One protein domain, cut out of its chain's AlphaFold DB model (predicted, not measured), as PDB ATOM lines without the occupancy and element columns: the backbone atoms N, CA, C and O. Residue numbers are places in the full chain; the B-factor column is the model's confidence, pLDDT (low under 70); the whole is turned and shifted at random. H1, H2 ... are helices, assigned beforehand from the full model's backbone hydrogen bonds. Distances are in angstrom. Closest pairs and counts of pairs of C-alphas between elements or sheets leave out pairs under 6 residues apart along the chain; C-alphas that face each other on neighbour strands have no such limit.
ATOM      1  N   VAL A  15     126.171 153.841 124.358       70.75
ATOM      2  CA  VAL A  15     126.923 154.819 125.160       70.75
ATOM      3  C   VAL A  15     127.885 155.561 124.240       70.75
ATOM      4  O   VAL A  15     128.620 154.930 123.482       70.75
ATOM      5  N   TYR A  16     127.881 156.891 124.309       78.38
ATOM      6  CA  TYR A  16     128.688 157.754 123.450       78.38
ATOM      7  C   TYR A  16     129.680 158.562 124.270       78.38
ATOM      8  O   TYR A  16     129.314 159.153 125.283       78.38
ATOM      9  N   THR A  17     130.918 158.639 123.787       79.06
ATOM     10  CA  THR A  17     131.949 159.518 124.357       79.06
ATOM     11  C   THR A  17     131.715 160.982 123.978       79.06
ATOM     12  O   THR A  17     132.033 161.880 124.749       79.06
ATOM     13  N   GLN A  18     131.133 161.227 122.800       86.88
ATOM     14  CA  GLN A  18     130.860 162.565 122.277       86.88
ATOM     15  C   GLN A  18     129.362 162.783 122.088       86.88
ATOM     16  O   GLN A  18     128.667 161.930 121.531       86.88
ATOM     17  N   LEU A  19     128.874 163.944 122.522       89.69
ATOM     18  CA  LEU A  19     127.471 164.337 122.432       89.69
ATOM     19  C   LEU A  19     127.279 165.525 121.473       89.69
ATOM     20  O   LEU A  19     128.136 166.397 121.397       89.69
ATOM     21  N   PRO A  20     126.145 165.629 120.767       89.94
ATOM     22  CA  PRO A  20     125.120 164.600 120.641       89.94
ATOM     23  C   PRO A  20     125.633 163.397 119.818       89.94
ATOM     24  O   PRO A  20     126.629 163.534 119.099       89.94
ATOM     25  N   PRO A  21     124.978 162.226 119.904       88.31
ATOM     26  CA  PRO A  21     125.295 161.093 119.036       88.31
ATOM     27  C   PRO A  21     125.065 161.437 117.550       88.31
ATOM     28  O   PRO A  21     124.472 162.474 117.237       88.31
ATOM     29  N   PRO A  22     125.523 160.608 116.604       87.81
ATOM     30  CA  PRO A  22     125.223 160.792 115.185       87.81
ATOM     31  C   PRO A  22     123.715 160.688 114.914       87.81
ATOM     32  O   PRO A  22     123.033 159.872 115.532       87.81
ATOM     33  N   ARG A  23     123.187 161.462 113.954       81.56
ATOM     34  CA  ARG A  23     121.746 161.445 113.616       81.56
ATOM     35  C   ARG A  23     121.272 160.049 113.205       81.56
ATOM     36  O   ARG A  23     120.225 159.609 113.661       81.56
ATOM     37  N   GLN A  24     122.096 159.342 112.432       80.50
ATOM     38  CA  GLN A  24     121.824 157.990 111.939       80.50
ATOM     39  C   GLN A  24     121.538 156.977 113.056       80.50
ATOM     40  O   GLN A  24     120.765 156.046 112.863       80.50
ATOM     41  N   ASP A  25     122.146 157.150 114.232       77.38
ATOM     42  CA  ASP A  25     121.920 156.255 115.368       77.38
ATOM     43  C   ASP A  25     120.607 156.533 116.103       77.38
ATOM     44  O   ASP A  25     120.132 155.687 116.860       77.38
ATOM     45  N   LEU A  26     120.046 157.725 115.904       70.88
ATOM     46  CA  LEU A  26     118.778 158.140 116.479       70.88
ATOM     47  C   LEU A  26     117.614 157.937 115.524       70.88
ATOM     48  O   LEU A  26     116.497 157.983 116.001       70.88
ATOM     49  N   ASP A  27     117.843 157.710 114.229       63.75
ATOM     50  CA  ASP A  27     116.777 157.506 113.236       63.75
ATOM     51  C   ASP A  27     115.943 156.233 113.495       63.75
ATOM     52  O   ASP A  27     114.849 156.101 112.963       63.75
ATOM     53  N   GLU A  28     116.411 155.325 114.362       57.47
ATOM     54  CA  GLU A  28     115.601 154.214 114.898       57.47
ATOM     55  C   GLU A  28     114.474 154.690 115.834       57.47
ATOM     56  O   GLU A  28     113.532 153.948 116.100       57.47
ATOM     57  N   ASN A  29     114.572 155.915 116.351       55.75
ATOM     58  CA  ASN A  29     113.584 156.535 117.219       55.75
ATOM     59  C   ASN A  29     113.104 157.822 116.533       55.75
ATOM     60  O   ASN A  29     113.918 158.679 116.199       55.75
ATOM     61  N   ASP A  30     111.797 158.025 116.374       58.16
ATOM     62  CA  ASP A  30     111.205 159.249 115.797       58.16
ATOM     63  C   ASP A  30     111.357 160.484 116.713       58.16
ATOM     64  O   ASP A  30     110.427 161.243 116.990       58.16
ATOM     65  N   CYS A  31     112.550 160.693 117.258       61.91
ATOM     66  CA  CYS A  31     112.870 161.767 118.161       61.91
ATOM     67  C   CYS A  31     113.268 163.014 117.369       61.91
ATOM     68  O   CYS A  31     114.207 163.033 116.565       61.91
ATOM     69  N   ILE A  32     112.532 164.089 117.629       69.94
ATOM     70  CA  ILE A  32     112.689 165.379 116.966       69.94
ATOM     71  C   ILE A  32     113.585 166.252 117.837       69.94
ATOM     72  O   ILE A  32     113.164 166.755 118.880       69.94
ATOM     73  N   PHE A  33     114.820 166.469 117.391       78.12
ATOM     74  CA  PHE A  33     115.768 167.327 118.092       78.12
ATOM     75  C   PHE A  33     116.145 168.549 117.259       78.12
ATOM     76  O   PHE A  33     116.435 168.434 116.071       78.12
ATOM     77  N   ARG A  34     116.191 169.720 117.907       84.50
ATOM     78  CA  ARG A  34     116.655 170.972 117.290       84.50
ATOM     79  C   ARG A  34     118.091 171.246 117.691       84.50
ATOM     80  O   ARG A  34     118.367 171.422 118.881       84.50
ATOM     81  N   HIS A  35     118.985 171.353 116.716       86.88
ATOM     82  CA  HIS A  35     120.420 171.457 116.983       86.88
ATOM     83  C   HIS A  35     120.786 172.648 117.893       86.88
ATOM     84  O   HIS A  35     121.570 172.490 118.828       86.88
ATOM     85  N   LYS A  36     120.152 173.823 117.724       89.00
ATOM     86  CA  LYS A  36     120.377 174.989 118.604       89.00
ATOM     87  C   LYS A  36     119.973 174.729 120.057       89.00
ATOM     88  O   LYS A  36     120.650 175.188 120.975       89.00
ATOM     89  N   LYS A  37     118.873 174.001 120.274       89.94
ATOM     90  CA  LYS A  37     118.380 173.660 121.617       89.94
ATOM     91  C   LYS A  37     119.265 172.616 122.283       89.94
ATOM     92  O   LYS A  37     119.588 172.787 123.452       89.94
ATOM     93  N   ILE A  38     119.698 171.604 121.527       90.12
ATOM     94  CA  ILE A  38     120.663 170.604 121.999       90.12
ATOM     95  C   ILE A  38     121.948 171.298 122.437       90.12
ATOM     96  O   ILE A  38     122.386 171.114 123.566       90.12
ATOM     97  N   LYS A  39     122.517 172.150 121.575       92.81
ATOM     98  CA  LYS A  39     123.747 172.876 121.890       92.81
ATOM     99  C   LYS A  39     123.613 173.701 123.158       92.81
ATOM    100  O   LYS A  39     124.443 173.577 124.047       92.81
ATOM    101  N   TYR A  40     122.558 174.509 123.247       93.44
ATOM    102  CA  TYR A  40     122.315 175.331 124.426       93.44
ATOM    103  C   TYR A  40     122.190 174.482 125.698       93.44
ATOM    104  O   TYR A  40     122.778 174.824 126.716       93.44
ATOM    105  N   ALA A  41     121.460 173.365 125.637       92.44
ATOM    106  CA  ALA A  41     121.295 172.467 126.773       92.44
ATOM    107  C   ALA A  41     122.616 171.798 127.188       92.44
ATOM    108  O   ALA A  41     122.909 171.752 128.377       92.44
ATOM    109  N   LEU A  42     123.425 171.328 126.232       93.00
ATOM    110  CA  LEU A  42     124.727 170.709 126.505       93.00
ATOM    111  C   LEU A  42     125.739 171.719 127.058       93.00
ATOM    112  O   LEU A  42     126.411 171.423 128.041       93.00
ATOM    113  N   ASP A  43     125.814 172.918 126.473       94.81
ATOM    114  CA  ASP A  43     126.674 173.997 126.971       94.81
ATOM    115  C   ASP A  43     126.260 174.400 128.398       94.81
ATOM    116  O   ASP A  43     127.105 174.571 129.277       94.81
ATOM    117  N   TRP A  44     124.950 174.510 128.648       94.94
ATOM    118  CA  TRP A  44     124.415 174.807 129.974       94.94
ATOM    119  C   TRP A  44     124.746 173.694 130.973       94.94
ATOM    120  O   TRP A  44     125.216 173.986 132.072       94.94
ATOM    121  N   LEU A  45     124.547 172.431 130.592       93.88
ATOM    122  CA  LEU A  45     124.817 171.274 131.443       93.88
ATOM    123  C   LEU A  45     126.295 171.218 131.835       93.88
ATOM    124  O   LEU A  45     126.609 171.111 133.017       93.88
ATOM    125  N   LYS A  46     127.191 171.387 130.859       93.94
ATOM    126  CA  LYS A  46     128.641 171.401 131.066       93.94
ATOM    127  C   LYS A  46     129.097 172.529 131.996       93.94
ATOM    128  O   LYS A  46     130.042 172.354 132.757       93.94
ATOM    129  N   LEU A  47     128.431 173.684 131.943       94.50
ATOM    130  CA  LEU A  47     128.755 174.834 132.788       94.50
ATOM    131  C   LEU A  47     128.242 174.684 134.229       94.50
ATOM    132  O   LEU A  47     128.883 175.179 135.153       94.50
ATOM    133  N   ASN A  48     127.076 174.062 134.421       93.00
ATOM    134  CA  ASN A  48     126.353 174.114 135.698       93.00
ATOM    135  C   ASN A  48     126.410 172.813 136.503       93.00
ATOM    136  O   ASN A  48     126.257 172.860 137.722       93.00
ATOM    137  N   HIS A  49     126.617 171.666 135.858       93.50
ATOM    138  CA  HIS A  49     126.542 170.368 136.514       93.50
ATOM    139  C   HIS A  49     127.932 169.787 136.773       93.50
ATOM    140  O   HIS A  49     128.696 169.523 135.846       93.50
ATOM    141  N   VAL A  50     128.236 169.529 138.049       90.62
ATOM    142  CA  VAL A  50     129.570 169.093 138.498       90.62
ATOM    143  C   VAL A  50     130.045 167.794 137.852       90.62
ATOM    144  O   VAL A  50     131.231 167.662 137.601       90.62
ATOM    145  N   ASP A  51     129.146 166.855 137.555       89.94
ATOM    146  CA  ASP A  51     129.516 165.558 136.965       89.94
ATOM    147  C   ASP A  51     129.579 165.535 135.429       89.94
ATOM    148  O   ASP A  51     129.847 164.489 134.858       89.94
ATOM    149  N   TYR A  52     129.288 166.651 134.753       90.75
ATOM    150  CA  TYR A  52     129.199 166.709 133.284       90.75
ATOM    151  C   TYR A  52     130.142 167.756 132.669       90.75
ATOM    152  O   TYR A  52     130.005 168.146 131.507       90.75
ATOM    153  N   TYR A  53     131.113 168.231 133.446       90.00
ATOM    154  CA  TYR A  53     132.098 169.227 133.017       90.00
ATOM    155  C   TYR A  53     133.038 168.719 131.912       90.00
ATOM    156  O   TYR A  53     133.608 169.516 131.166       90.00
ATOM    157  N   ASP A  54     133.209 167.405 131.798       91.12
ATOM    158  CA  ASP A  54     134.122 166.715 130.887       91.12
ATOM    159  C   ASP A  54     133.450 166.233 129.592       91.12
ATOM    160  O   ASP A  54     134.143 165.733 128.710       91.12
ATOM    161  N   ILE A  55     132.140 166.462 129.410       89.75
ATOM    162  CA  ILE A  55     131.436 166.120 128.163       89.75
ATOM    163  C   ILE A  55     132.161 166.728 126.954       89.75
ATOM    164  O   ILE A  55     132.357 167.949 126.869       89.75
ATOM    165  N   GLU A  56     132.452 165.904 125.953       92.94
ATOM    166  CA  GLU A  56     132.890 166.354 124.636       92.94
ATOM    167  C   GLU A  56     131.682 166.659 123.741       92.94
ATOM    168  O   GLU A  56     130.849 165.791 123.480       92.94
ATOM    169  N   ILE A  57     131.580 167.906 123.262       94.00
ATOM    170  CA  ILE A  57     130.485 168.336 122.381       94.00
ATOM    171  C   ILE A  57     130.957 168.288 120.923       94.00
ATOM    172  O   ILE A  57     131.766 169.118 120.505       94.00
ATOM    173  N   SER A  58     130.432 167.347 120.138       94.19
ATOM    174  CA  SER A  58     130.718 167.213 118.707       94.19
ATOM    175  C   SER A  58     129.866 168.177 117.883       94.19
ATOM    176  O   SER A  58     128.651 168.019 117.738       94.19
ATOM    177  N   ILE A  59     130.523 169.183 117.302       92.06
ATOM    178  CA  ILE A  59     129.892 170.148 116.388       92.06
ATOM    179  C   ILE A  59     129.492 169.462 115.073       92.06
ATOM    180  O   ILE A  59     128.464 169.793 114.485       92.06
ATOM    181  N   GLU A  60     130.280 168.482 114.632       92.56
ATOM    182  CA  GLU A  60     130.017 167.708 113.419       92.56
ATOM    183  C   GLU A  60     128.701 166.938 113.525       92.56
ATOM    184  O   GLU A  60     127.864 167.034 112.627       92.56
ATOM    185  N   ASN A  61     128.471 166.251 114.651       91.12
ATOM    186  CA  ASN A  61     127.207 165.559 114.905       91.12
ATOM    187  C   ASN A  61     126.057 166.552 115.029       91.12
ATOM    188  O   ASN A  61     124.999 166.344 114.446       91.12
ATOM    189  N   LEU A  62     126.271 167.663 115.738       90.00
ATOM    190  CA  LEU A  62     125.262 168.696 115.943       90.00
ATOM    191  C   LEU A  62     124.714 169.263 114.617       90.00
ATOM    192  O   LEU A  62     123.514 169.496 114.506       90.00
ATOM    193  N   ASN A  63     125.564 169.432 113.601       89.31
ATOM    194  CA  ASN A  63     125.167 169.947 112.284       89.31
ATOM    195  C   ASN A  63     124.314 168.967 111.457       89.31
ATOM    196  O   ASN A  63     123.708 169.377 110.470       89.31
ATOM    197  N   GLN A  64     124.247 167.688 111.841       87.75
ATOM    198  CA  GLN A  64     123.387 166.695 111.184       87.75
ATOM    199  C   GLN A  64     121.912 166.849 111.586       87.75
ATOM    200  O   GLN A  64     121.015 166.345 110.908       87.75
ATOM    201  N   TYR A  65     121.643 167.536 112.698       85.12
ATOM    202  CA  TYR A  65     120.294 167.768 113.195       85.12
ATOM    203  C   TYR A  65     119.683 168.995 112.522       85.12
ATOM    204  O   TYR A  65     120.298 170.058 112.439       85.12
ATOM    205  N   LYS A  66     118.428 168.870 112.083       79.62
ATOM    206  CA  LYS A  66     117.673 169.992 111.516       79.62
ATOM    207  C   LYS A  66     117.357 171.025 112.608       79.62
ATOM    208  O   LYS A  66     117.158 170.681 113.772       79.62
ATOM    209  N   ASP A  67     117.323 172.305 112.242       75.62
ATOM    210  CA  ASP A  67     116.938 173.386 113.170       75.62
ATOM    211  C   ASP A  67     115.416 173.559 113.248       75.62
ATOM    212  O   ASP A  67     114.849 173.909 114.286       75.62
ATOM    213  N   GLU A  68     114.760 173.270 112.126       67.19
ATOM    214  CA  GLU A  68     113.348 173.506 111.877       67.19
ATOM    215  C   GLU A  68     112.683 172.255 111.299       67.19
ATOM    216  O   GLU A  68     113.320 171.426 110.645       67.19
ATOM    217  N   GLY A  69     111.377 172.149 111.538       57.00
ATOM    218  CA  GLY A  69     110.559 171.031 111.090       57.00
ATOM    219  C   GLY A  69     110.258 170.054 112.217       57.00
ATOM    220  O   GLY A  69     111.139 169.440 112.814       57.00
TER     221      GLY A  69
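Overview. This is residues 15 to 69 of the 201 residues of an uncharacterized protein of Gymnopus androsaceus JB14 (UniProt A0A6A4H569). One long helix, H2, makes one side of the model; after it the chain folds back through residues 49 to 58 to the one-turn helix H3, and the opening stretch with one-turn helix H1 lies beyond that return. Residues 25 to 30 stick out. The printed part has 55 residues with three named helices, H1, H2, H3 in order, and no named strand; it is all helix by class, though 22 residues are in named elements. It is compact, radius of gyration of the C-alphas 11.4 A, spanning 32 by 23 by 18 A.

Arrangement. Start at residues 18 to 19, which pair parallel with residues 56 to 57. H1, residues 23 to 26, is close to but not clearly touching H3, residues 59 to 62: their closest C-alphas, Arg 23 and Asn 61, are 7.0 A apart. H1 and H2, residues 35 to 48, are apart. H2, with residues 35 to 39 alone, only just touches H3, with 3 pairs of C-alphas within 8 A, the closest His 35 and Leu 62 at 5.7 A. In H2 every O i to N i+4 pair is within hydrogen-bond range; H1 and H3 are too short for one.

Along the chain. Find C-alpha 23 at (121.746, 161.445, 113.616), where H1 begins. H2 runs 19.8 A from C-alpha 35 at (120.420, 171.457, 116.983) to C-alpha 48. H3 ends at C-alpha 62, (125.262, 168.696, 115.943).

Size, cuts and confidence. The C-alphas of Val 50 and Gly 69 are the two farthest apart, 33.4 A. The printed part has no cut, and both links between helices are short. Look for pLDDT under 70 at residues 27 to 32 and 68 to 69.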